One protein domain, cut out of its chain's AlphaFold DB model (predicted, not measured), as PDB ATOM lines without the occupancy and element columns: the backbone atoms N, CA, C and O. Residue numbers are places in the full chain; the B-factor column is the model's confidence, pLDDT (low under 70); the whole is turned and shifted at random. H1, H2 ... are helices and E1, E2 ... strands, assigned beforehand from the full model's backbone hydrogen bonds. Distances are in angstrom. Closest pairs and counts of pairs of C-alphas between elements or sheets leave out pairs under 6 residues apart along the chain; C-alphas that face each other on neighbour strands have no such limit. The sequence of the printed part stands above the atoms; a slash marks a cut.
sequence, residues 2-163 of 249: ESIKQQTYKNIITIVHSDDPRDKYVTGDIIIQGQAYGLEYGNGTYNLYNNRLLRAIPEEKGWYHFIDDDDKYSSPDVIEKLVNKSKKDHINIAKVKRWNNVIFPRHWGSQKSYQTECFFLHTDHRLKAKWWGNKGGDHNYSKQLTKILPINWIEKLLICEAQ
ATOM      1  N   GLU A   2     -16.389 -18.023  32.054       90.31
ATOM      2  CA  GLU A   2     -15.411 -18.823  31.290       90.31
ATOM      3  C   GLU A   2     -15.148 -20.209  31.911       90.31
ATOM      4  O   GLU A   2     -15.276 -21.228  31.242       90.31
ATOM      5  N   SER A   3     -14.925 -20.265  33.228       94.69
ATOM      6  CA  SER A   3     -14.759 -21.520  33.977       94.69
ATOM      7  C   SER A   3     -15.973 -22.457  33.931       94.69
ATOM      8  O   SER A   3     -15.817 -23.652  34.165       94.69
ATOM      9  N   ILE A   4     -17.168 -21.938  33.622       94.44
ATOM     10  CA  ILE A   4     -18.389 -22.734  33.428       94.44
ATOM     11  C   ILE A   4     -18.401 -23.335  32.019       94.44
ATOM     12  O   ILE A   4     -18.646 -24.524  31.859       94.44
ATOM     13  N   LYS A   5     -18.062 -22.540  30.996       93.50
ATOM     14  CA  LYS A   5     -17.993 -22.997  29.595       93.50
ATOM     15  C   LYS A   5     -16.941 -24.083  29.376       93.50
ATOM     16  O   LYS A   5     -17.115 -24.959  28.533       93.50
ATOM     17  N   GLN A   6     -15.860 -24.028  30.147       96.25
ATOM     18  CA  GLN A   6     -14.770 -24.999  30.092       96.25
ATOM     19  C   GLN A   6     -15.112 -26.342  30.749       96.25
ATOM     20  O   GLN A   6     -14.300 -27.258  30.666       96.25
ATOM     21  N   GLN A   7     -16.282 -26.496  31.384       98.06
ATOM     22  CA  GLN A   7     -16.614 -27.739  32.078       98.06
ATOM     23  C   GLN A   7     -16.744 -28.935  31.114       98.06
ATOM     24  O   GLN A   7     -17.262 -28.803  29.999       98.06
ATOM     25  N   THR A   8     -16.274 -30.114  31.533       97.75
ATOM     26  CA  THR A   8     -16.411 -31.382  30.796       97.75
ATOM     27  C   THR A   8     -17.863 -31.839  30.778       97.75
ATOM     28  O   THR A   8     -18.364 -32.252  29.734       97.75
ATOM     29  N   TYR A   9     -18.570 -31.658  31.897       97.00
ATOM     30  CA  TYR A   9     -20.012 -31.854  31.989       97.00
ATOM     31  C   TYR A   9     -20.746 -30.823  31.123       97.00
ATOM     32  O   TYR A   9     -20.598 -29.621  31.335       97.00
ATOM     33  N   LYS A  10     -21.524 -31.275  30.130       92.38
ATOM     34  CA  LYS A  10     -22.153 -30.381  29.135       92.38
ATOM     35  C   LYS A  10     -23.594 -29.998  29.436       92.38
ATOM     36  O   LYS A  10     -24.051 -28.978  28.936       92.38
ATOM     37  N   ASN A  11     -24.297 -30.778  30.254       95.50
ATOM     38  CA  ASN A  11     -25.694 -30.508  30.579       95.50
ATOM     39  C   ASN A  11     -25.809 -29.465  31.705       95.50
ATOM     40  O   ASN A  11     -26.149 -29.789  32.840       95.50
ATOM     41  N   ILE A  12     -25.424 -28.223  31.410       96.81
ATOM     42  CA  ILE A  12     -25.413 -27.109  32.365       96.81
ATOM     43  C   ILE A  12     -26.374 -26.036  31.870       96.81
ATOM     44  O   ILE A  12     -26.231 -25.554  30.752       96.81
ATOM     45  N   ILE A  13     -27.287 -25.617  32.747       97.38
ATOM     46  CA  ILE A  13     -28.109 -24.420  32.563       97.38
ATOM     47  C   ILE A  13     -27.569 -23.339  33.494       97.38
ATOM     48  O   ILE A  13     -27.472 -23.523  34.709       97.38
ATOM     49  N   THR A  14     -27.212 -22.198  32.924       97.25
ATOM     50  CA  THR A  14     -26.740 -21.020  33.644       97.25
ATOM     51  C   THR A  14     -27.890 -20.052  33.889       97.25
ATOM     52  O   THR A  14     -28.526 -19.551  32.963       97.25
ATOM     53  N   ILE A  15     -28.151 -19.771  35.164       97.50
ATOM     54  CA  ILE A  15     -29.177 -18.822  35.596       97.50
ATOM     55  C   ILE A  15     -28.466 -17.644  36.243       97.50
ATOM     56  O   ILE A  15     -27.746 -17.820  37.224       97.50
ATOM     57  N   VAL A  16     -28.663 -16.446  35.701       95.44
ATOM     58  CA  VAL A  16     -27.992 -15.236  36.180       95.44
ATOM     59  C   VAL A  16     -29.019 -14.185  36.561       95.44
ATOM     60  O   VAL A  16     -30.010 -13.982  35.867       95.44
ATOM     61  N   HIS A  17     -28.781 -13.500  37.676       93.69
ATOM     62  CA  HIS A  17     -29.581 -12.364  38.117       93.69
ATOM     63  C   HIS A  17     -28.784 -11.076  37.910       93.69
ATOM     64  O   HIS A  17     -27.602 -11.024  38.241       93.69
ATOM     65  N   SER A  18     -29.421 -10.044  37.359       92.25
ATOM     66  CA  SER A  18     -28.858  -8.697  37.295       92.25
ATOM     67  C   SER A  18     -29.878  -7.696  37.800       92.25
ATOM     68  O   SER A  18     -31.049  -7.737  37.411       92.25
ATOM     69  N   ASP A  19     -29.432  -6.786  38.662       91.06
ATOM     70  CA  ASP A  19     -30.272  -5.733  39.219       91.06
ATOM     71  C   ASP A  19     -30.097  -4.365  38.548       91.06
ATOM     72  O   ASP A  19     -30.767  -3.400  38.931       91.06
ATOM     73  N   ASP A  20     -29.222  -4.275  37.543       90.75
ATOM     74  CA  ASP A  20     -28.821  -3.027  36.908       90.75
ATOM     75  C   ASP A  20     -29.040  -3.090  35.384       90.75
ATOM     76  O   ASP A  20     -28.373  -3.858  34.687       90.75
ATOM     77  N   PRO A  21     -29.923  -2.243  34.822       89.25
ATOM     78  CA  PRO A  21     -30.246  -2.249  33.393       89.25
ATOM     79  C   PRO A  21     -29.073  -1.883  32.481       89.25
ATOM     80  O   PRO A  21     -29.176  -1.998  31.260       89.25
ATOM     81  N   ARG A  22     -27.950  -1.436  33.046       87.00
ATOM     82  CA  ARG A  22     -26.741  -1.106  32.290       87.00
ATOM     83  C   ARG A  22     -25.802  -2.304  32.127       87.00
ATOM     84  O   ARG A  22     -24.854  -2.210  31.347       87.00
ATOM     85  N   ASP A  23     -26.030  -3.422  32.814       86.12
ATOM     86  CA  ASP A  23     -25.126  -4.576  32.798       86.12
ATOM     87  C   ASP A  23     -25.263  -5.405  31.506       86.12
ATOM     88  O   ASP A  23     -25.792  -6.511  31.479       86.12
ATOM     89  N   LYS A  24     -24.718  -4.883  30.399       80.31
ATOM     90  CA  LYS A  24     -24.750  -5.530  29.069       80.31
ATOM     91  C   LYS A  24     -23.832  -6.754  28.922       80.31
ATOM     92  O   LYS A  24     -23.795  -7.363  27.861       80.31
ATOM     93  N   TYR A  25     -23.036  -7.073  29.940       77.81
ATOM     94  CA  TYR A  25     -22.078  -8.187  29.916       77.81
ATOM     95  C   TYR A  25     -22.646  -9.484  30.506       77.81
ATOM     96  O   TYR A  25     -21.984 -10.522  30.450       77.81
ATOM     97  N   VAL A  26     -23.830  -9.414  31.116       84.56
ATOM     98  CA  VAL A  26     -24.483 -10.557  31.747       84.56
ATOM     99  C   VAL A  26     -24.914 -11.535  30.659       84.56
ATOM    100  O   VAL A  26     -25.596 -11.164  29.709       84.56
ATOM    101  N   THR A  27     -24.478 -12.784  30.790       88.88
ATOM    102  CA  THR A  27     -24.780 -13.869  29.851       88.88
ATOM    103  C   THR A  27     -25.184 -15.106  30.636       88.88
ATOM    104  O   THR A  27     -24.611 -15.375  31.692       88.88
ATOM    105  N   GLY A  28     -26.163 -15.840  30.120       93.12
ATOM    106  CA  GLY A  28     -26.636 -17.104  30.663       93.12
ATOM    107  C   GLY A  28     -27.824 -17.620  29.858       93.12
ATOM    108  O   GLY A  28     -28.372 -16.885  29.036       93.12
ATOM    109  N   ASP A  29     -28.215 -18.863  30.102       96.56
ATOM    110  CA  ASP A  29     -29.374 -19.495  29.462       96.56
ATOM    111  C   ASP A  29     -30.684 -18.871  29.965       96.56
ATOM    112  O   ASP A  29     -31.631 -18.678  29.207       96.56
ATOM    113  N   ILE A  30     -30.715 -18.491  31.248       96.94
ATOM    114  CA  ILE A  30     -31.820 -17.763  31.876       96.94
ATOM    115  C   ILE A  30     -31.261 -16.502  32.540       96.94
ATOM    116  O   ILE A  30     -30.441 -16.577  33.455       96.94
ATOM    117  N   ILE A  31     -31.733 -15.326  32.117       95.06
ATOM    118  CA  ILE A  31     -31.332 -14.033  32.693       95.06
ATOM    119  C   ILE A  31     -32.529 -13.393  33.391       95.06
ATOM    120  O   ILE A  31     -33.511 -13.006  32.760       95.06
ATOM    121  N   ILE A  32     -32.428 -13.238  34.709       93.94
ATOM    122  CA  ILE A  32     -33.423 -12.559  35.532       93.94
ATOM    123  C   ILE A  32     -33.043 -11.085  35.646       93.94
ATOM    124  O   ILE A  32     -32.107 -10.723  36.359       93.94
ATOM    125  N   GLN A  33     -33.818 -10.227  34.990       92.50
ATOM    126  CA  GLN A  33     -33.744  -8.779  35.166       92.50
ATOM    127  C   GLN A  33     -34.541  -8.385  36.411       92.50
ATOM    128  O   GLN A  33     -35.755  -8.584  36.481       92.50
ATOM    129  N   GLY A  34     -33.854  -7.903  37.444       89.50
ATOM    130  CA  GLY A  34     -34.445  -7.695  38.755       89.50
ATOM    131  C   GLY A  34     -34.361  -6.288  39.308       89.50
ATOM    132  O   GLY A  34     -33.440  -5.534  39.043       89.50
ATOM    133  N   GLN A  35     -35.322  -5.942  40.155       90.50
ATOM    134  CA  GLN A  35     -35.240  -4.713  40.928       90.50
ATOM    135  C   GLN A  35     -34.334  -4.908  42.157       90.50
ATOM    136  O   GLN A  35     -34.534  -5.846  42.934       90.50
ATOM    137  N   ALA A  36     -33.417  -3.971  42.384       91.12
ATOM    138  CA  ALA A  36     -32.519  -3.920  43.532       91.12
ATOM    139  C   ALA A  36     -33.296  -3.865  44.852       91.12
ATOM    140  O   ALA A  36     -34.393  -3.304  44.901       91.12
ATOM    141  N   TYR A  37     -32.753  -4.424  45.931       89.50
ATOM    142  CA  TYR A  37     -33.389  -4.428  47.254       89.50
ATOM    143  C   TYR A  37     -32.851  -3.309  48.158       89.50
ATOM    144  O   TYR A  37     -31.638  -3.137  48.280       89.50
ATOM    145  N   GLY A  38     -33.762  -2.571  48.801       86.12
ATOM    146  CA  GLY A  38     -33.438  -1.490  49.734       86.12
ATOM    147  C   GLY A  38     -33.148  -1.976  51.153       86.12
ATOM    148  O   GLY A  38     -33.277  -3.158  51.460       86.12
ATOM    149  N   LEU A  39     -32.754  -1.052  52.030       85.00
ATOM    150  CA  LEU A  39     -32.356  -1.350  53.414       85.00
ATOM    151  C   LEU A  39     -33.497  -1.914  54.270       85.00
ATOM    152  O   LEU A  39     -33.240  -2.611  55.247       85.00
ATOM    153  N   GLU A  40     -34.747  -1.672  53.881       84.69
ATOM    154  CA  GLU A  40     -35.929  -2.285  54.484       84.69
ATOM    155  C   GLU A  40     -35.917  -3.823  54.395       84.69
ATOM    156  O   GLU A  40     -36.612  -4.493  55.150       84.69
ATOM    157  N   TYR A  41     -35.087  -4.395  53.515       87.50
ATOM    158  CA  TYR A  41     -34.917  -5.836  53.348       87.50
ATOM    159  C   TYR A  41     -33.749  -6.440  54.150       87.50
ATOM    160  O   TYR A  41     -33.594  -7.662  54.143       87.50
ATOM    161  N   GLY A  42     -32.937  -5.621  54.829       89.12
ATOM    162  CA  GLY A  42     -31.791  -6.051  55.638       89.12
ATOM    163  C   GLY A  42     -30.448  -5.459  55.191       89.12
ATOM    164  O   GLY A  42     -30.379  -4.590  54.325       89.12
ATOM    165  N   ASN A  43     -29.352  -5.910  55.811       89.56
ATOM    166  CA  ASN A  43     -27.992  -5.373  55.598       89.56
ATOM    167  C   ASN A  43     -27.090  -6.220  54.671       89.56
ATOM    168  O   ASN A  43     -25.887  -5.967  54.567       89.56
ATOM    169  N   GLY A  44     -27.664  -7.234  54.023       89.44
ATOM    170  CA  GLY A  44     -27.038  -8.142  53.060       89.44
ATOM    171  C   GLY A  44     -28.034  -8.498  51.958       89.44
ATOM    172  O   GLY A  44     -28.329  -9.668  51.724       89.44
ATOM    173  N   THR A  45     -28.624  -7.474  51.340       90.06
ATOM    174  CA  THR A  45     -29.806  -7.607  50.477       90.06
ATOM    175  C   THR A  45     -29.558  -8.395  49.191       90.06
ATOM    176  O   THR A  45     -30.491  -8.996  48.662       90.06
ATOM    177  N   TYR A  46     -28.304  -8.474  48.737       88.38
ATOM    178  CA  TYR A  46     -27.875  -9.292  47.597       88.38
ATOM    179  C   TYR A  46     -28.237 -10.779  47.757       88.38
ATOM    180  O   TYR A  46     -28.581 -11.443  46.783       88.38
ATOM    181  N   ASN A  47     -28.290 -11.290  48.992       93.31
ATOM    182  CA  ASN A  47     -28.717 -12.661  49.278       93.31
ATOM    183  C   ASN A  47     -30.146 -12.958  48.792       93.31
ATOM    184  O   ASN A  47     -30.489 -14.105  48.511       93.31
ATOM    185  N   LEU A  48     -31.008 -11.942  48.684       93.38
ATOM    186  CA  LEU A  48     -32.385 -12.129  48.230       93.38
ATOM    187  C   LEU A  48     -32.487 -12.428  46.730       93.38
ATOM    188  O   LEU A  48     -33.520 -12.951  46.299       93.38
ATOM    189  N   TYR A  49     -31.439 -12.160  45.946       94.31
ATOM    190  CA  TYR A  49     -31.368 -12.581  44.546       94.31
ATOM    191  C   TYR A  49     -31.325 -14.107  44.425       94.31
ATOM    192  O   TYR A  49     -32.010 -14.664  43.568       94.31
ATOM    193  N   ASN A  50     -30.670 -14.798  45.365       96.00
ATOM    194  CA  ASN A  50     -30.597 -16.263  45.378       96.00
ATOM    195  C   ASN A  50     -31.975 -16.925  45.493       96.00
ATOM    196  O   ASN A  50     -32.224 -17.948  44.865       96.00
ATOM    197  N   ASN A  51     -32.930 -16.311  46.203       95.44
ATOM    198  CA  ASN A  51     -34.307 -16.817  46.237       95.44
ATOM    199  C   ASN A  51     -34.996 -16.758  44.864       95.44
ATOM    200  O   ASN A  51     -35.879 -17.569  44.591       95.44
ATOM    201  N   ARG A  52     -34.637 -15.791  44.012       93.88
ATOM    202  CA  ARG A  52     -35.168 -15.705  42.644       93.88
ATOM    203  C   ARG A  52     -34.489 -16.707  41.726       93.88
ATOM    204  O   ARG A  52     -35.190 -17.351  40.959       93.88
ATOM    205  N   LEU A  53     -33.175 -16.884  41.868       96.50
ATOM    206  CA  LEU A  53     -32.436 -17.933  41.165       96.50
ATOM    207  C   LEU A  53     -33.047 -19.313  41.452       96.50
ATOM    208  O   LEU A  53     -33.365 -20.033  40.517       96.50
ATOM    209  N   LEU A  54     -33.338 -19.628  42.722       97.06
ATOM    210  CA  LEU A  54     -33.973 -20.895  43.116       97.06
ATOM    211  C   LEU A  54     -35.337 -21.135  42.457       97.06
ATOM    212  O   LEU A  54     -35.661 -22.272  42.123       97.06
ATOM    213  N   ARG A  55     -36.142 -20.082  42.276       95.44
ATOM    214  CA  ARG A  55     -37.453 -20.174  41.609       95.44
ATOM    215  C   ARG A  55     -37.349 -20.290  40.093       95.44
ATOM    216  O   ARG A  55     -38.302 -20.740  39.475       95.44
ATOM    217  N   ALA A  56     -36.239 -19.847  39.513       96.25
ATOM    218  CA  ALA A  56     -35.992 -19.915  38.079       96.25
ATOM    219  C   ALA A  56     -35.348 -21.240  37.645       96.25
ATOM    220  O   ALA A  56     -35.218 -21.475  36.447       96.25
ATOM    221  N   ILE A  57     -34.942 -22.096  38.594       97.38
ATOM    222  CA  ILE A  57     -34.495 -23.460  38.294       97.38
ATOM    223  C   ILE A  57     -35.638 -24.195  37.570       97.38
ATOM    224  O   ILE A  57     -36.732 -24.266  38.139       97.38
ATOM    225  N   PRO A  58     -35.403 -24.744  36.360       95.75
ATOM    226  CA  PRO A  58     -36.402 -25.518  35.628       95.75
ATOM    227  C   PRO A  58     -36.953 -26.695  36.439       95.75
ATOM    228  O   PRO A  58     -36.300 -27.209  37.347       95.75
ATOM    229  N   GLU A  59     -38.149 -27.164  36.083       93.94
ATOM    230  CA  GLU A  59     -38.789 -28.300  36.766       93.94
ATOM    231  C   GLU A  59     -38.077 -29.644  36.527       93.94
ATOM    232  O   GLU A  59     -38.313 -30.614  37.252       93.94
ATOM    233  N   GLU A  60     -37.179 -29.710  35.541       94.38
ATOM    234  CA  GLU A  60     -36.364 -30.891  35.277       94.38
ATOM    235  C   GLU A  60     -35.494 -31.269  36.488       94.38
ATOM    236  O   GLU A  60     -34.922 -30.437  37.204       94.38
ATOM    237  N   LYS A  61     -35.394 -32.578  36.740       95.50
ATOM    238  CA  LYS A  61     -34.595 -33.102  37.849       95.50
ATOM    239  C   LYS A  61     -33.114 -32.984  37.529       95.50
ATOM    240  O   LYS A  61     -32.670 -33.346  36.445       95.50
ATOM    241  N   GLY A  62     -32.345 -32.553  38.518       97.25
ATOM    242  CA  GLY A  62     -30.907 -32.414  38.384       97.25
ATOM    243  C   GLY A  62     -30.286 -31.842  39.643       97.25
ATOM    244  O   GLY A  62     -30.787 -32.021  40.755       97.25
ATOM    245  N   TRP A  63     -29.199 -31.109  39.457       98.50
ATOM    246  CA  TRP A  63     -28.447 -30.497  40.540       98.50
ATOM    247  C   TRP A  63     -28.328 -28.995  40.328       98.50
ATOM    248  O   TRP A  63     -28.373 -28.516  39.199       98.50
ATOM    249  N   TYR A  64     -28.140 -28.255  41.413       98.44
ATOM    250  CA  TYR A  64     -27.828 -26.839  41.359       98.44
ATOM    251  C   TYR A  64     -26.645 -26.500  42.263       98.44
ATOM    252  O   TYR A  64     -26.415 -27.112  43.312       98.44
ATOM    253  N   HIS A  65     -25.909 -25.485  41.824       98.19
ATOM    254  CA  HIS A  65     -24.770 -24.903  42.508       98.19
ATOM    255  C   HIS A  65     -24.880 -23.387  42.421       98.19
ATOM    256  O   HIS A  65     -25.232 -22.862  41.364       98.19
ATOM    257  N   PHE A  66     -24.569 -22.691  43.507       96.88
ATOM    258  CA  PHE A  66     -24.398 -21.246  43.467       96.88
ATOM    259  C   PHE A  66     -22.920 -20.921  43.267       96.88
ATOM    260  O   PHE A  66     -22.052 -21.603  43.806       96.88
ATOM    261  N   ILE A  67     -22.643 -19.874  42.500       92.88
ATOM    262  CA  ILE A  67     -21.296 -19.343  42.321       92.88
ATOM    263  C   ILE A  67     -21.386 -17.821  42.288       92.88
ATOM    264  O   ILE A  67     -22.217 -17.276  41.554       92.88
ATOM    265  N   ASP A  68     -20.562 -17.159  43.094       89.12
ATOM    266  CA  ASP A  68     -20.431 -15.706  43.067       89.12
ATOM    267  C   ASP A  68     -19.659 -15.271  41.798       89.12
ATOM    268  O   ASP A  68     -18.951 -16.055  41.156       89.12
ATOM    269  N   ASP A  69     -19.827 -14.019  41.369       85.38
ATOM    270  CA  ASP A  69     -19.216 -13.502  40.136       85.38
ATOM    271  C   ASP A  69     -17.694 -13.277  40.248       85.38
ATOM    272  O   ASP A  69     -17.008 -13.149  39.226       85.38
ATOM    273  N   ASP A  70     -17.162 -13.298  41.472       83.12
ATOM    274  CA  ASP A  70     -15.744 -13.213  41.826       83.12
ATOM    275  C   ASP A  70     -15.060 -14.581  42.027       83.12
ATOM    276  O   ASP A  70     -13.835 -14.653  42.174       83.12
ATOM    277  N   ASP A  71     -15.801 -15.679  41.862       90.62
ATOM    278  CA  ASP A  71     -15.299 -17.051  41.955       90.62
ATOM    279  C   ASP A  71     -15.236 -17.765  40.589       90.62
ATOM    280  O   ASP A  71     -15.889 -17.416  39.598       90.62
ATOM    281  N   LYS A  72     -14.413 -18.815  40.512       94.00
ATOM    282  CA  LYS A  72     -14.334 -19.717  39.352       94.00
ATOM    283  C   LYS A  72     -14.262 -21.173  39.801       94.00
ATOM    284  O   LYS A  72     -13.709 -21.471  40.854       94.00
ATOM    285  N   TYR A  73     -14.776 -22.095  38.985       97.12
ATOM    286  CA  TYR A  73     -14.512 -23.522  39.191       97.12
ATOM    287  C   TYR A  73     -13.008 -23.806  39.116       97.12
ATOM    288  O   TYR A  73     -12.320 -23.261  38.250       97.12
ATOM    289  N   SER A  74     -12.500 -24.648  40.017       96.81
ATOM    290  CA  SER A  74     -11.058 -24.895  40.154       96.81
ATOM    291  C   SER A  74     -10.476 -25.828  39.089       96.81
ATOM    292  O   SER A  74      -9.262 -25.864  38.909       96.81
ATOM    293  N   SER A  75     -11.313 -26.599  38.389       97.19
ATOM    294  CA  SER A  75     -10.903 -27.411  37.239       97.19
ATOM    295  C   SER A  75     -12.062 -27.629  36.251       97.19
ATOM    296  O   SER A  75     -13.229 -27.470  36.627       97.19
ATOM    297  N   PRO A  76     -11.772 -28.006  34.990       98.06
ATOM    298  CA  PRO A  76     -12.787 -28.339  33.983       98.06
ATOM    299  C   PRO A  76     -13.716 -29.503  34.354       98.06
ATOM    300  O   PRO A  76     -14.799 -29.621  33.808       98.06
ATOM    301  N   ASP A  77     -13.325 -30.383  35.268       98.12
ATOM    302  CA  ASP A  77     -14.074 -31.602  35.603       98.12
ATOM    303  C   ASP A  77     -14.805 -31.525  36.958       98.12
ATOM    304  O   ASP A  77     -15.280 -32.538  37.477       98.12
ATOM    305  N   VAL A  78     -14.903 -30.332  37.560       98.06
ATOM    306  CA  VAL A  78     -15.516 -30.147  38.887       98.06
ATOM    307  C   VAL A  78     -16.981 -30.564  38.891       98.06
ATOM    308  O   VAL A  78     -17.386 -31.316  39.776       98.06
ATOM    309  N   ILE A  79     -17.779 -30.095  37.928       98.06
ATOM    310  CA  ILE A  79     -19.217 -30.393  37.915       98.06
ATOM    311  C   ILE A  79     -19.456 -31.886  37.682       98.06
ATOM    312  O   ILE A  79     -20.280 -32.483  38.366       98.06
ATOM    313  N   GLU A  80     -18.685 -32.517  36.795       98.19
ATOM    314  CA  GLU A  80     -18.747 -33.964  36.567       98.19
ATOM    315  C   GLU A  80     -18.438 -34.749  37.852       98.19
ATOM    316  O   GLU A  80     -19.194 -35.640  38.249       98.19
ATOM    317  N   LYS A  81     -17.380 -34.363  38.577       98.44
ATOM    318  CA  LYS A  81     -17.040 -34.955  39.880       98.44
ATOM    319  C   LYS A  81     -18.126 -34.724  40.929       98.44
ATOM    320  O   LYS A  81     -18.386 -35.632  41.718       98.44
ATOM    321  N   LEU A  82     -18.738 -33.540  40.963       98.31
ATOM    322  CA  LEU A  82     -19.840 -33.237  41.874       98.31
ATOM    323  C   LEU A  82     -21.046 -34.121  41.579       98.31
ATOM    324  O   LEU A  82     -21.530 -34.780  42.495       98.31
ATOM    325  N   VAL A  83     -21.492 -34.193  40.325       97.75
ATOM    326  CA  VAL A  83     -22.626 -35.030  39.908       97.75
ATOM    327  C   VAL A  83     -22.382 -36.497  40.270       97.75
ATOM    328  O   VAL A  83     -23.253 -37.124  40.867       97.75
ATOM    329  N   ASN A  84     -21.182 -37.021  40.006       97.88
ATOM    330  CA  ASN A  84     -20.848 -38.426  40.256       97.88
ATOM    331  C   ASN A  84     -20.741 -38.788  41.747       97.88
ATOM    332  O   ASN A  84     -21.012 -39.926  42.126       97.88
ATOM    333  N   LYS A  85     -20.308 -37.853  42.602       98.38
ATOM    334  CA  LYS A  85     -20.068 -38.114  44.035       98.38
ATOM    335  C   LYS A  85     -21.208 -37.659  44.948       98.38
ATOM    336  O   LYS A  85     -21.175 -37.937  46.151       98.38
ATOM    337  N   SER A  86     -22.178 -36.926  44.412       98.56
ATOM    338  CA  SER A  86     -23.264 -36.360  45.202       98.56
ATOM    339  C   SER A  86     -24.361 -37.374  45.484       98.56
ATOM    340  O   SER A  86     -24.693 -38.229  44.669       98.56
ATOM    341  N   LYS A  87     -24.960 -37.249  46.664       98.69
ATOM    342  CA  LYS A  87     -26.119 -38.020  47.097       98.69
ATOM    343  C   LYS A  87     -27.340 -37.124  47.049       98.69
ATOM    344  O   LYS A  87     -27.301 -35.984  47.514       98.69
ATOM    345  N   LYS A  88     -28.414 -37.656  46.467       98.38
ATOM    346  CA  LYS A  88     -29.639 -36.910  46.182       98.38
ATOM    347  C   LYS A  88     -30.224 -36.280  47.443       98.38
ATOM    348  O   LYS A  88     -30.446 -35.079  47.459       98.38
ATOM    349  N   ASP A  89     -30.388 -37.081  48.493       98.38
ATOM    350  CA  ASP A  89     -31.034 -36.679  49.747       98.38
ATOM    351  C   ASP A  89     -30.053 -36.094  50.774       98.38
ATOM    352  O   ASP A  89     -30.218 -36.271  51.978       98.38
ATOM    353  N   HIS A  90     -28.967 -35.471  50.309       98.69
ATOM    354  CA  HIS A  90     -27.936 -34.885  51.164       98.69
ATOM    355  C   HIS A  90     -27.647 -33.443  50.752       98.69
ATOM    356  O   HIS A  90     -27.822 -33.050  49.597       98.69
ATOM    357  N   ILE A  91     -27.106 -32.672  51.692       98.50
ATOM    358  CA  ILE A  91     -26.287 -31.518  51.333       98.50
ATOM    359  C   ILE A  91     -24.873 -32.018  51.014       98.50
ATOM    360  O   ILE A  91     -24.211 -32.622  51.862       98.50
ATOM    361  N   ASN A  92     -24.429 -31.823  49.773       98.75
ATOM    362  CA  ASN A  92     -23.132 -32.311  49.312       98.75
ATOM    363  C   ASN A  92     -22.097 -31.212  49.479       98.75
ATOM    364  O   ASN A  92     -22.234 -30.152  48.880       98.75
ATOM    365  N   ILE A  93     -21.091 -31.458  50.311       98.50
ATOM    366  CA  ILE A  93     -20.108 -30.458  50.715       98.50
ATOM    367  C   ILE A  93     -18.750 -30.821  50.138       98.50
ATOM    368  O   ILE A  93     -18.241 -31.907  50.409       98.50
ATOM    369  N   ALA A  94     -18.140 -29.901  49.395       98.19
ATOM    370  CA  ALA A  94     -16.732 -29.980  49.022       98.19
ATOM    371  C   ALA A  94     -15.978 -28.705  49.411       98.19
ATOM    372  O   ALA A  94     -16.559 -27.734  49.900       98.19
ATOM    373  N   LYS A  95     -14.648 -28.757  49.308       97.75
ATOM    374  CA  LYS A  95     -13.799 -27.639  49.714       97.75
ATOM    375  C   LYS A  95     -13.854 -26.527  48.676       97.75
ATOM    376  O   LYS A  95     -13.990 -26.788  47.485       97.75
ATOM    377  N   VAL A  96     -13.650 -25.299  49.124       96.12
ATOM    378  CA  VAL A  96     -13.422 -24.126  48.275       96.12
ATOM    379  C   VAL A  96     -12.185 -23.388  48.759       96.12
ATOM    380  O   VAL A  96     -11.831 -23.456  49.940       96.12
ATOM    381  N   LYS A  97     -11.515 -22.687  47.847       95.12
ATOM    382  CA  LYS A  97     -10.310 -21.912  48.132       95.12
ATOM    383  C   LYS A  97     -10.637 -20.429  48.036       95.12
ATOM    384  O   LYS A  97     -10.806 -19.881  46.959       95.12
ATOM    385  N   ARG A  98     -10.729 -19.772  49.182       88.12
ATOM    386  CA  ARG A  98     -11.027 -18.340  49.286       88.12
ATOM    387  C   ARG A  98      -9.771 -17.500  49.025       88.12
ATOM    388  O   ARG A  98      -8.656 -18.028  48.945       88.12
ATOM    389  N   TRP A  99      -9.957 -16.176  48.987       82.00
ATOM    390  CA  TRP A  99      -8.868 -15.191  49.067       82.00
ATOM    391  C   TRP A  99      -7.846 -15.601  50.157       82.00
ATOM    392  O   TRP A  99      -8.232 -16.103  51.216       82.00
ATOM    393  N   ASN A 100      -6.547 -15.359  49.922       84.81
ATOM    394  CA  ASN A 100      -5.422 -15.690  50.820       84.81
ATOM    395  C   ASN A 100      -5.218 -17.201  51.007       84.81
ATOM    396  O   ASN A 100      -4.737 -17.639  52.049       84.81
ATOM    397  N   ASN A 101      -5.583 -18.009  50.006       86.94
ATOM    398  CA  ASN A 101      -5.437 -19.468  50.033       86.94
ATOM    399  C   ASN A 101      -6.179 -20.144  51.203       86.94
ATOM    400  O   ASN A 101      -5.850 -21.268  51.584       86.94
ATOM    401  N   VAL A 102      -7.188 -19.483  51.778       91.75
ATOM    402  CA  VAL A 102      -7.952 -20.039  52.897       91.75
ATOM    403  C   VAL A 102      -8.889 -21.120  52.372       91.75
ATOM    404  O   VAL A 102      -9.799 -20.839  51.596       91.75
ATOM    405  N   ILE A 103      -8.697 -22.353  52.832       95.62
ATOM    406  CA  ILE A 103      -9.585 -23.469  52.508       95.62
ATOM    407  C   ILE A 103     -10.783 -23.478  53.457       95.62
ATOM    408  O   ILE A 103     -10.640 -23.386  54.678       95.62
ATOM    409  N   PHE A 104     -11.971 -23.605  52.881       95.00
ATOM    410  CA  PHE A 104     -13.237 -23.704  53.596       95.00
ATOM    411  C   PHE A 104     -13.999 -24.952  53.111       95.00
ATOM    412  O   PHE A 104     -13.841 -25.300  51.943       95.00
ATOM    413  N   PRO A 105     -14.801 -25.659  53.935       96.12
ATOM    414  CA  PRO A 105     -15.047 -25.484  55.375       96.12
ATOM    415  C   PRO A 105     -13.789 -25.620  56.239       96.12
ATOM    416  O   PRO A 105     -12.918 -26.431  55.936       96.12
ATOM    417  N   ARG A 106     -13.705 -24.850  57.336       94.19
ATOM    418  CA  ARG A 106     -12.560 -24.901  58.270       94.19
ATOM    419  C   ARG A 106     -12.581 -26.154  59.142       94.19
ATOM    420  O   ARG A 106     -11.534 -26.711  59.444       94.19
ATOM    421  N   HIS A 107     -13.775 -26.599  59.528       95.94
ATOM    422  CA  HIS A 107     -13.973 -27.777  60.374       95.94
ATOM    423  C   HIS A 107     -14.595 -28.910  59.555       95.94
ATOM    424  O   HIS A 107     -15.804 -29.158  59.591       95.94
ATOM    425  N   TRP A 108     -13.761 -29.560  58.745       96.62
ATOM    426  CA  TRP A 108     -14.178 -30.677  57.898       96.62
ATOM    427  C   TRP A 108     -14.749 -31.827  58.742       96.62
ATOM    428  O   TRP A 108     -14.185 -32.173  59.777       96.62
ATOM    429  N   GLY A 109     -15.888 -32.392  58.336       95.44
ATOM    430  CA  GLY A 109     -16.577 -33.467  59.063       95.44
ATOM    431  C   GLY A 109     -17.568 -33.006  60.142       95.44
ATOM    432  O   GLY A 109     -18.536 -33.716  60.413       95.44
ATOM    433  N   SER A 110     -17.398 -31.812  60.727       96.50
ATOM    434  CA  SER A 110     -18.203 -31.365  61.881       96.50
ATOM    435  C   SER A 110     -18.963 -30.050  61.684       96.50
ATOM    436  O   SER A 110     -19.967 -29.823  62.364       96.50
ATOM    437  N   GLN A 111     -18.547 -29.193  60.746       97.12
ATOM    438  CA  GLN A 111     -19.218 -27.916  60.477       97.12
ATOM    439  C   GLN A 111     -20.680 -28.120  60.028       97.12
ATOM    440  O   GLN A 111     -20.991 -29.100  59.361       97.12
ATOM    441  N   LYS A 112     -21.585 -27.196  60.392       96.44
ATOM    442  CA  LYS A 112     -23.045 -27.293  60.127       96.44
ATOM    443  C   LYS A 112     -23.641 -26.120  59.340       96.44
ATOM    444  O   LYS A 112     -24.856 -26.027  59.198       96.44
ATOM    445  N   SER A 113     -22.808 -25.200  58.870       97.12
ATOM    446  CA  SER A 113     -23.206 -24.082  58.008       97.12
ATOM    447  C   SER A 113     -22.040 -23.724  57.101       97.12
ATOM    448  O   SER A 113     -20.885 -23.917  57.491       97.12
ATOM    449  N   TYR A 114     -22.325 -23.237  55.904       96.56
ATOM    450  CA  TYR A 114     -21.359 -23.176  54.822       96.56
ATOM    451  C   TYR A 114     -21.505 -21.903  53.996       96.56
ATOM    452  O   TYR A 114     -22.579 -21.304  53.959       96.56
ATOM    453  N   GLN A 115     -20.411 -21.532  53.334       93.75
ATOM    454  CA  GLN A 115     -20.405 -20.485  52.321       93.75
ATOM    455  C   GLN A 115     -21.078 -20.976  51.041       93.75
ATOM    456  O   GLN A 115     -21.179 -22.187  50.824       93.75
ATOM    457  N   THR A 116     -21.539 -20.031  50.225       94.06
ATOM    458  CA  THR A 116     -22.341 -20.251  49.015       94.06
ATOM    459  C   THR A 116     -21.778 -21.349  48.107       94.06
ATOM    460  O   THR A 116     -22.501 -22.277  47.754       94.06
ATOM    461  N   GLU A 117     -20.482 -21.302  47.803       95.00
ATOM    462  CA  GLU A 117     -19.833 -22.174  46.811       95.00
ATOM    463  C   GLU A 117     -19.472 -23.561  47.367       95.00
ATOM    464  O   GLU A 117     -18.889 -24.393  46.675       95.00
ATOM    465  N   CYS A 118     -19.722 -23.815  48.654       96.94
ATOM    466  CA  CYS A 118     -19.302 -25.059  49.303       96.94
ATOM    467  C   CYS A 118     -20.296 -26.202  49.133       96.94
ATOM    468  O   CYS A 118     -19.945 -27.344  49.438       96.94
ATOM    469  N   PHE A 119     -21.542 -25.902  48.760       97.56
ATOM    470  CA  PHE A 119     -22.623 -26.877  48.787       97.56
ATOM    471  C   PHE A 119     -23.273 -27.074  47.421       97.56
ATOM    472  O   PHE A 119     -23.651 -26.126  46.741       97.56
ATOM    473  N   PHE A 120     -23.478 -28.338  47.069       98.56
ATOM    474  CA  PHE A 120     -24.130 -28.792  45.848       98.56
ATOM    475  C   PHE A 120     -25.383 -29.597  46.205       98.56
ATOM    476  O   PHE A 120     -25.360 -30.456  47.097       98.56
ATOM    477  N   LEU A 121     -26.508 -29.293  45.564       98.62
ATOM    478  CA  LEU A 121     -27.822 -29.761  46.010       98.62
ATOM    479  C   LEU A 121     -28.654 -30.280  44.846       98.62
ATOM    480  O   LEU A 121     -28.584 -29.759  43.738       98.62
ATOM    481  N   HIS A 122     -29.473 -31.293  45.109       98.69
ATOM    482  CA  HIS A 122     -30.451 -31.767  44.138       98.69
ATOM    483  C   HIS A 122     -31.633 -30.785  44.043       98.69
ATOM    484  O   HIS A 122     -32.043 -30.197  45.052       98.69
ATOM    485  N   THR A 123     -32.223 -30.616  42.855       98.12
ATOM    486  CA  THR A 123     -33.316 -29.648  42.611       98.12
ATOM    487  C   THR A 123     -34.576 -29.906  43.450       98.12
ATOM    488  O   THR A 123     -35.301 -28.960  43.763       98.12
ATOM    489  N   ASP A 124     -34.777 -31.135  43.938       97.75
ATOM    490  CA  ASP A 124     -35.800 -31.523  44.940       97.75
ATOM    491  C   ASP A 124     -35.683 -30.761  46.278       97.75
ATOM    492  O   ASP A 124     -36.550 -30.860  47.149       97.75
ATOM    493  N   HIS A 125     -34.579 -30.052  46.515       97.75
ATOM    494  CA  HIS A 125     -34.327 -29.323  47.758       97.75
ATOM    495  C   HIS A 125     -34.369 -27.800  47.586       97.75
ATOM    496  O   HIS A 125     -34.204 -27.080  48.568       97.75
ATOM    497  N   ARG A 126     -34.619 -27.293  46.368       95.69
ATOM    498  CA  ARG A 126     -34.506 -25.862  46.024       95.69
ATOM    499  C   ARG A 126     -35.419 -24.928  46.829       95.69
ATOM    500  O   ARG A 126     -35.082 -23.768  47.016       95.69
ATOM    501  N   LEU A 127     -36.549 -25.422  47.343       94.88
ATOM    502  CA  LEU A 127     -37.492 -24.640  48.161       94.88
ATOM    503  C   LEU A 127     -37.530 -25.065  49.639       94.88
ATOM    504  O   LEU A 127     -38.386 -24.600  50.386       94.88
ATOM    505  N   LYS A 128     -36.613 -25.939  50.082       96.81
ATOM    506  CA  LYS A 128     -36.573 -26.424  51.476       96.81
ATOM    507  C   LYS A 128     -35.892 -25.451  52.450       96.81
ATOM    508  O   LYS A 128     -35.962 -25.653  53.659       96.81
ATOM    509  N   ALA A 129     -35.234 -24.413  51.940       96.88
ATOM    510  CA  ALA A 129     -34.609 -23.350  52.720       96.88
ATOM    511  C   ALA A 129     -34.787 -22.003  52.015       96.88
ATOM    512  O   ALA A 129     -35.133 -21.941  50.834       96.88
ATOM    513  N   LYS A 130     -34.555 -20.907  52.744       95.81
ATOM    514  CA  LYS A 130     -34.705 -19.549  52.210       95.81
ATOM    515  C   LYS A 130     -33.522 -18.667  52.581       95.81
ATOM    516  O   LYS A 130     -33.118 -18.631  53.741       95.81
ATOM    517  N   TRP A 131     -33.015 -17.910  51.611       95.50
ATOM    518  CA  TRP A 131     -32.021 -16.869  51.856       95.50
ATOM    519  C   TRP A 131     -32.680 -15.666  52.531       95.50
ATOM    520  O   TRP A 131     -33.748 -15.212  52.107       95.50
ATOM    521  N   TRP A 132     -32.051 -15.127  53.570       93.19
ATOM    522  CA  TRP A 132     -32.492 -13.885  54.210       93.19
ATOM    523  C   TRP A 132     -31.723 -12.669  53.680       93.19
ATOM    524  O   TRP A 132     -30.676 -12.816  53.063       93.19
ATOM    525  N   GLY A 133     -32.221 -11.457  53.922       92.12
ATOM    526  CA  GLY A 133     -31.585 -10.229  53.434       92.12
ATOM    527  C   GLY A 133     -30.496  -9.662  54.346       92.12
ATOM    528  O   GLY A 133     -30.148  -8.494  54.209       92.12
ATOM    529  N   ASN A 134     -29.963 -10.452  55.284       92.31
ATOM    530  CA  ASN A 134     -28.911 -10.035  56.215       92.31
ATOM    531  C   ASN A 134     -27.568 -10.692  55.883       92.31
ATOM    532  O   ASN A 134     -27.514 -11.720  55.208       92.31
ATOM    533  N   LYS A 135     -26.472 -10.110  56.381       91.81
ATOM    534  CA  LYS A 135     -25.124 -10.698  56.302       91.81
ATOM    535  C   LYS A 135     -25.118 -12.147  56.821       91.81
ATOM    536  O   LYS A 135     -25.845 -12.483  57.752       91.81
ATOM    537  N   GLY A 136     -24.295 -13.002  56.208       92.88
ATOM    538  CA  GLY A 136     -24.252 -14.442  56.513       92.88
ATOM    539  C   GLY A 136     -25.463 -15.224  55.987       92.88
ATOM    540  O   GLY A 136     -25.921 -16.165  56.634       92.88
ATOM    541  N   GLY A 137     -26.046 -14.794  54.862       94.69
ATOM    542  CA  GLY A 137     -27.203 -15.454  54.245       94.69
ATOM    543  C   GLY A 137     -26.936 -16.871  53.759       94.69
ATOM    544  O   GLY A 137     -27.801 -17.724  53.910       94.69
ATOM    545  N   ASP A 138     -25.726 -17.133  53.291       95.25
ATOM    546  CA  ASP A 138     -25.187 -18.448  52.946       95.25
ATOM    547  C   ASP A 138     -25.175 -19.403  54.147       95.25
ATOM    548  O   ASP A 138     -25.727 -20.508  54.099       95.25
ATOM    549  N   HIS A 139     -24.644 -18.940  55.276       96.69
ATOM    550  CA  HIS A 139     -24.633 -19.687  56.526       96.69
ATOM    551  C   HIS A 139     -26.047 -19.924  57.060       96.69
ATOM    552  O   HIS A 139     -26.349 -21.012  57.549       96.69
ATOM    553  N   ASN A 140     -26.929 -18.927  56.962       97.00
ATOM    554  CA  ASN A 140     -28.326 -19.062  57.360       97.00
ATOM    555  C   ASN A 140     -29.071 -20.086  56.483       97.00
ATOM    556  O   ASN A 140     -29.762 -20.955  57.017       97.00
ATOM    557  N   TYR A 141     -28.900 -20.010  55.162       97.94
ATOM    558  CA  TYR A 141     -29.514 -20.911  54.187       97.94
ATOM    559  C   TYR A 141     -29.048 -22.356  54.392       97.94
ATOM    560  O   TYR A 141     -29.854 -23.260  54.617       97.94
ATOM    561  N   SER A 142     -27.734 -22.575  54.407       98.06
ATOM    562  CA  SER A 142     -27.152 -23.906  54.591       98.06
ATOM    563  C   SER A 142     -27.481 -24.515  55.958       98.06
ATOM    564  O   SER A 142     -27.747 -25.712  56.034       98.06
ATOM    565  N   LYS A 143     -27.558 -23.712  57.033       97.88
ATOM    566  CA  LYS A 143     -27.967 -24.187  58.367       97.88
ATOM    567  C   LYS A 143     -29.422 -24.656  58.415       97.88
ATOM    568  O   LYS A 143     -29.748 -25.526  59.217       97.88
ATOM    569  N   GLN A 144     -30.318 -24.086  57.605       98.25
ATOM    570  CA  GLN A 144     -31.688 -24.601  57.490       98.25
ATOM    571  C   GLN A 144     -31.679 -25.998  56.864       98.25
ATOM    572  O   GLN A 144     -32.326 -26.901  57.383       98.25
ATOM    573  N   LEU A 145     -30.890 -26.193  55.804       98.31
ATOM    574  CA  LEU A 145     -30.775 -27.480  55.119       98.31
ATOM    575  C   LEU A 145     -30.113 -28.553  55.991       98.31
ATOM    576  O   LEU A 145     -30.618 -29.666  56.058       98.31
ATOM    577  N   THR A 146     -29.037 -28.233  56.718       98.06
ATOM    578  CA  THR A 146     -28.330 -29.208  57.578       98.06
ATOM    579  C   THR A 146     -29.137 -29.665  58.795       98.06
ATOM    580  O   THR A 146     -28.751 -30.634  59.445       98.06
ATOM    581  N   LYS A 147     -30.254 -28.995  59.115       98.06
ATOM    582  CA  LYS A 147     -31.219 -29.469  60.122       98.06
ATOM    583  C   LYS A 147     -32.098 -30.610  59.611       98.06
ATOM    584  O   LYS A 147     -32.620 -31.358  60.427       98.06
ATOM    585  N   ILE A 148     -32.296 -30.708  58.297       98.06
ATOM    586  CA  ILE A 148     -33.270 -31.626  57.684       98.06
ATOM    587  C   ILE A 148     -32.647 -32.610  56.688       98.06
ATOM    588  O   ILE A 148     -33.298 -33.579  56.315       98.06
ATOM    589  N   LEU A 149     -31.410 -32.374  56.248       98.31
ATOM    590  CA  LEU A 149     -30.667 -33.248  55.348       98.31
ATOM    591  C   LEU A 149     -29.362 -33.710  56.011       98.31
ATOM    592  O   LEU A 149     -28.658 -32.886  56.610       98.31
ATOM    593  N   PRO A 150     -28.984 -34.992  55.868       98.31
ATOM    594  CA  PRO A 150     -27.640 -35.447  56.195       98.31
ATOM    595  C   PRO A 150     -26.591 -34.772  55.299       98.31
ATOM    596  O   PRO A 150     -26.876 -34.299  54.196       98.31
ATOM    597  N   ILE A 151     -25.348 -34.738  55.780       98.62
ATOM    598  CA  ILE A 151     -24.219 -34.121  55.077       98.62
ATOM    599  C   ILE A 151     -23.414 -35.215  54.376       98.62
ATOM    600  O   ILE A 151     -22.979 -36.172  55.015       98.62
ATOM    601  N   ASN A 152     -23.187 -35.057  53.074       98.69
ATOM    602  CA  ASN A 152     -22.254 -35.872  52.303       98.69
ATOM    603  C   ASN A 152     -20.953 -35.084  52.104       98.69
ATOM    604  O   ASN A 152     -20.931 -34.108  51.356       98.69
ATOM    605  N   TRP A 153     -19.880 -35.487  52.783       98.31
ATOM    606  CA  TRP A 153     -18.564 -34.858  52.656       98.31
ATOM    607  C   TRP A 153     -17.829 -35.443  51.447       98.31
ATOM    608  O   TRP A 153     -17.413 -36.601  51.459       98.31
ATOM    609  N   ILE A 154     -17.682 -34.655  50.384       98.25
ATOM    610  CA  ILE A 154     -17.010 -35.080  49.158       98.25
ATOM    611  C   ILE A 154     -15.504 -34.880  49.321       98.25
ATOM    612  O   ILE A 154     -14.968 -33.778  49.201       98.25
ATOM    613  N   GLU A 155     -14.815 -35.986  49.580       96.19
ATOM    614  CA  GLU A 155     -13.370 -35.999  49.771       96.19
ATOM    615  C   GLU A 155     -12.591 -35.681  48.488       96.19
ATOM    616  O   GLU A 155     -12.971 -36.058  47.368       96.19
ATOM    617  N   LYS A 156     -11.430 -35.040  48.689       94.50
ATOM    618  CA  LYS A 156     -10.445 -34.717  47.640       94.50
ATOM    619  C   LYS A 156     -11.045 -33.946  46.453       94.50
ATOM    620  O   LYS A 156     -10.676 -34.185  45.305       94.50
ATOM    621  N   LEU A 157     -11.980 -33.037  46.726       97.50
ATOM    622  CA  LEU A 157     -12.548 -32.134  45.732       97.50
ATOM    623  C   LEU A 157     -12.453 -30.686  46.215       97.50
ATOM    624  O   LEU A 157     -12.937 -30.348  47.297       97.50
ATOM    625  N   LEU A 158     -11.833 -29.856  45.380       97.44
ATOM    626  CA  LEU A 158     -11.963 -28.409  45.414       97.44
ATOM    627  C   LEU A 158     -13.027 -28.042  44.368       97.44
ATOM    628  O   LEU A 158     -12.935 -28.529  43.245       97.44
ATOM    629  N   ILE A 159     -14.064 -27.291  44.744       96.69
ATOM    630  CA  ILE A 159     -15.136 -26.884  43.821       96.69
ATOM    631  C   ILE A 159     -14.727 -25.596  43.113       96.69
ATOM    632  O   ILE A 159     -14.580 -25.547  41.892       96.69
ATOM    633  N   CYS A 160     -14.550 -24.549  43.912       94.31
ATOM    634  CA  CYS A 160     -14.297 -23.199  43.453       94.31
ATOM    635  C   CYS A 160     -13.040 -22.641  44.103       94.31
ATOM    636  O   CYS A 160     -12.661 -23.013  45.222       94.31
ATOM    637  N   GLU A 161     -12.423 -21.705  43.400       92.88
ATOM    638  CA  GLU A 161     -11.422 -20.817  43.952       92.88
ATOM    639  C   GLU A 161     -11.745 -19.361  43.609       92.88
ATOM    640  O   GLU A 161     -12.244 -19.067  42.518       92.88
ATOM    641  N   ALA A 162     -11.428 -18.465  44.542       87.31
ATOM    642  CA  ALA A 162     -11.481 -17.029  44.309       87.31
ATOM    643  C   ALA A 162     -10.549 -16.671  43.151       87.31
ATOM    644  O   ALA A 162      -9.431 -17.186  43.070       87.31
ATOM    645  N   GLN A 163     -11.007 -15.801  42.248       77.88
ATOM    646  CA  GLN A 163     -10.211 -15.393  41.089       77.88
ATOM    647  C   GLN A 163      -8.973 -14.610  41.536       77.88
ATOM    648  O   GLN A 163      -7.849 -15.078  41.376       77.88
TER     649      GLN A 163
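This is residues 2 to 163 of the 249 residues of an uncharacterized protein of bacterium SM23_31 (UniProt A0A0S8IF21). A five-stranded sheet, E3 E6 E5 E7 E4, curls like part of a barrel, and H3 packs on it; set off from this sheet is a small part in which the strand pair E1 and E2 packs with H2. H1 and H4 only graze the curled sheet, and long links make much of the rest. The printed part has 162 residues, in chain order H1 E1 E2 H2 E3 E4 H3 E5 E6 H4 E7; the large sheet is mixed and the small one parallel. The class is mixed, helices and strands, with under half of the residues, 69, in named elements. The whole is compact, with a radius of gyration of the C-alphas of 15.2 A and spans of 41 by 37 by 33 A.

H1 is residues 2 to 5, with C-alpha 2 at (-15.411, -18.823, 31.290). E1 is residues 15 to 18 and E2 residues 30 to 33. H2, residues 47 to 56, is 15.2 A long from first to last C-alpha. E3 is residues 63 to 65, E4 residues 71 to 73 and H3 residues 78 to 85. E5, residues 91 to 97, is 18.9 A long, and E6 is residues 119 to 122. H4, residues 137 to 146, is 14.2 A long. E7, residues 151 to 162, is 23.9 A long, bends by 89 degrees at residue 156 and ends with C-alpha 162 at (-11.481, -17.029, 44.309).

In the large sheet E3 and E4 are the edge strands. E3 and E6 are antiparallel, with N 64 and O 121 2.8 A apart, within hydrogen-bond range. E6 and E5 form a hairpin, with N 120 and O 92 at 2.8 A. E5 and E7 are parallel, with N 154 and O 93 at 2.8 A and, past the bend, N 159 and O 95 at 2.8 A. E7 and E4 are antiparallel, with N 161 and O 72 at 2.9 A. H3 is on this sheet at a height of 7.7 A; its closest C-alphas to E7 are those of Val 78 and Ile 159, 5.9 A apart. H2 is not on it; the closest C-alphas of E1 and H2 are those of Ile 15 and Leu 53, 6.5 A apart. E1 and E2 are parallel, with N 32 and O 16 at 2.8 A. H2 and H4 are close but not clearly touching, with C-alphas 47 and 137 at 5.9 A. Every O i to N i+4 pair is within hydrogen-bond range in H3 and H4; H2 has 4 of 6, and H1 is too short for such a pair.

The C-alphas of Arg 22 and Gly 109, the two farthest apart, are 43.2 A apart. The printed part has no cut. The long links are E1 to E2, E2 to H2, E5 to E6 and E6 to H4. The mean pLDDT of the printed part is 94.4, and no printed residue is under 70.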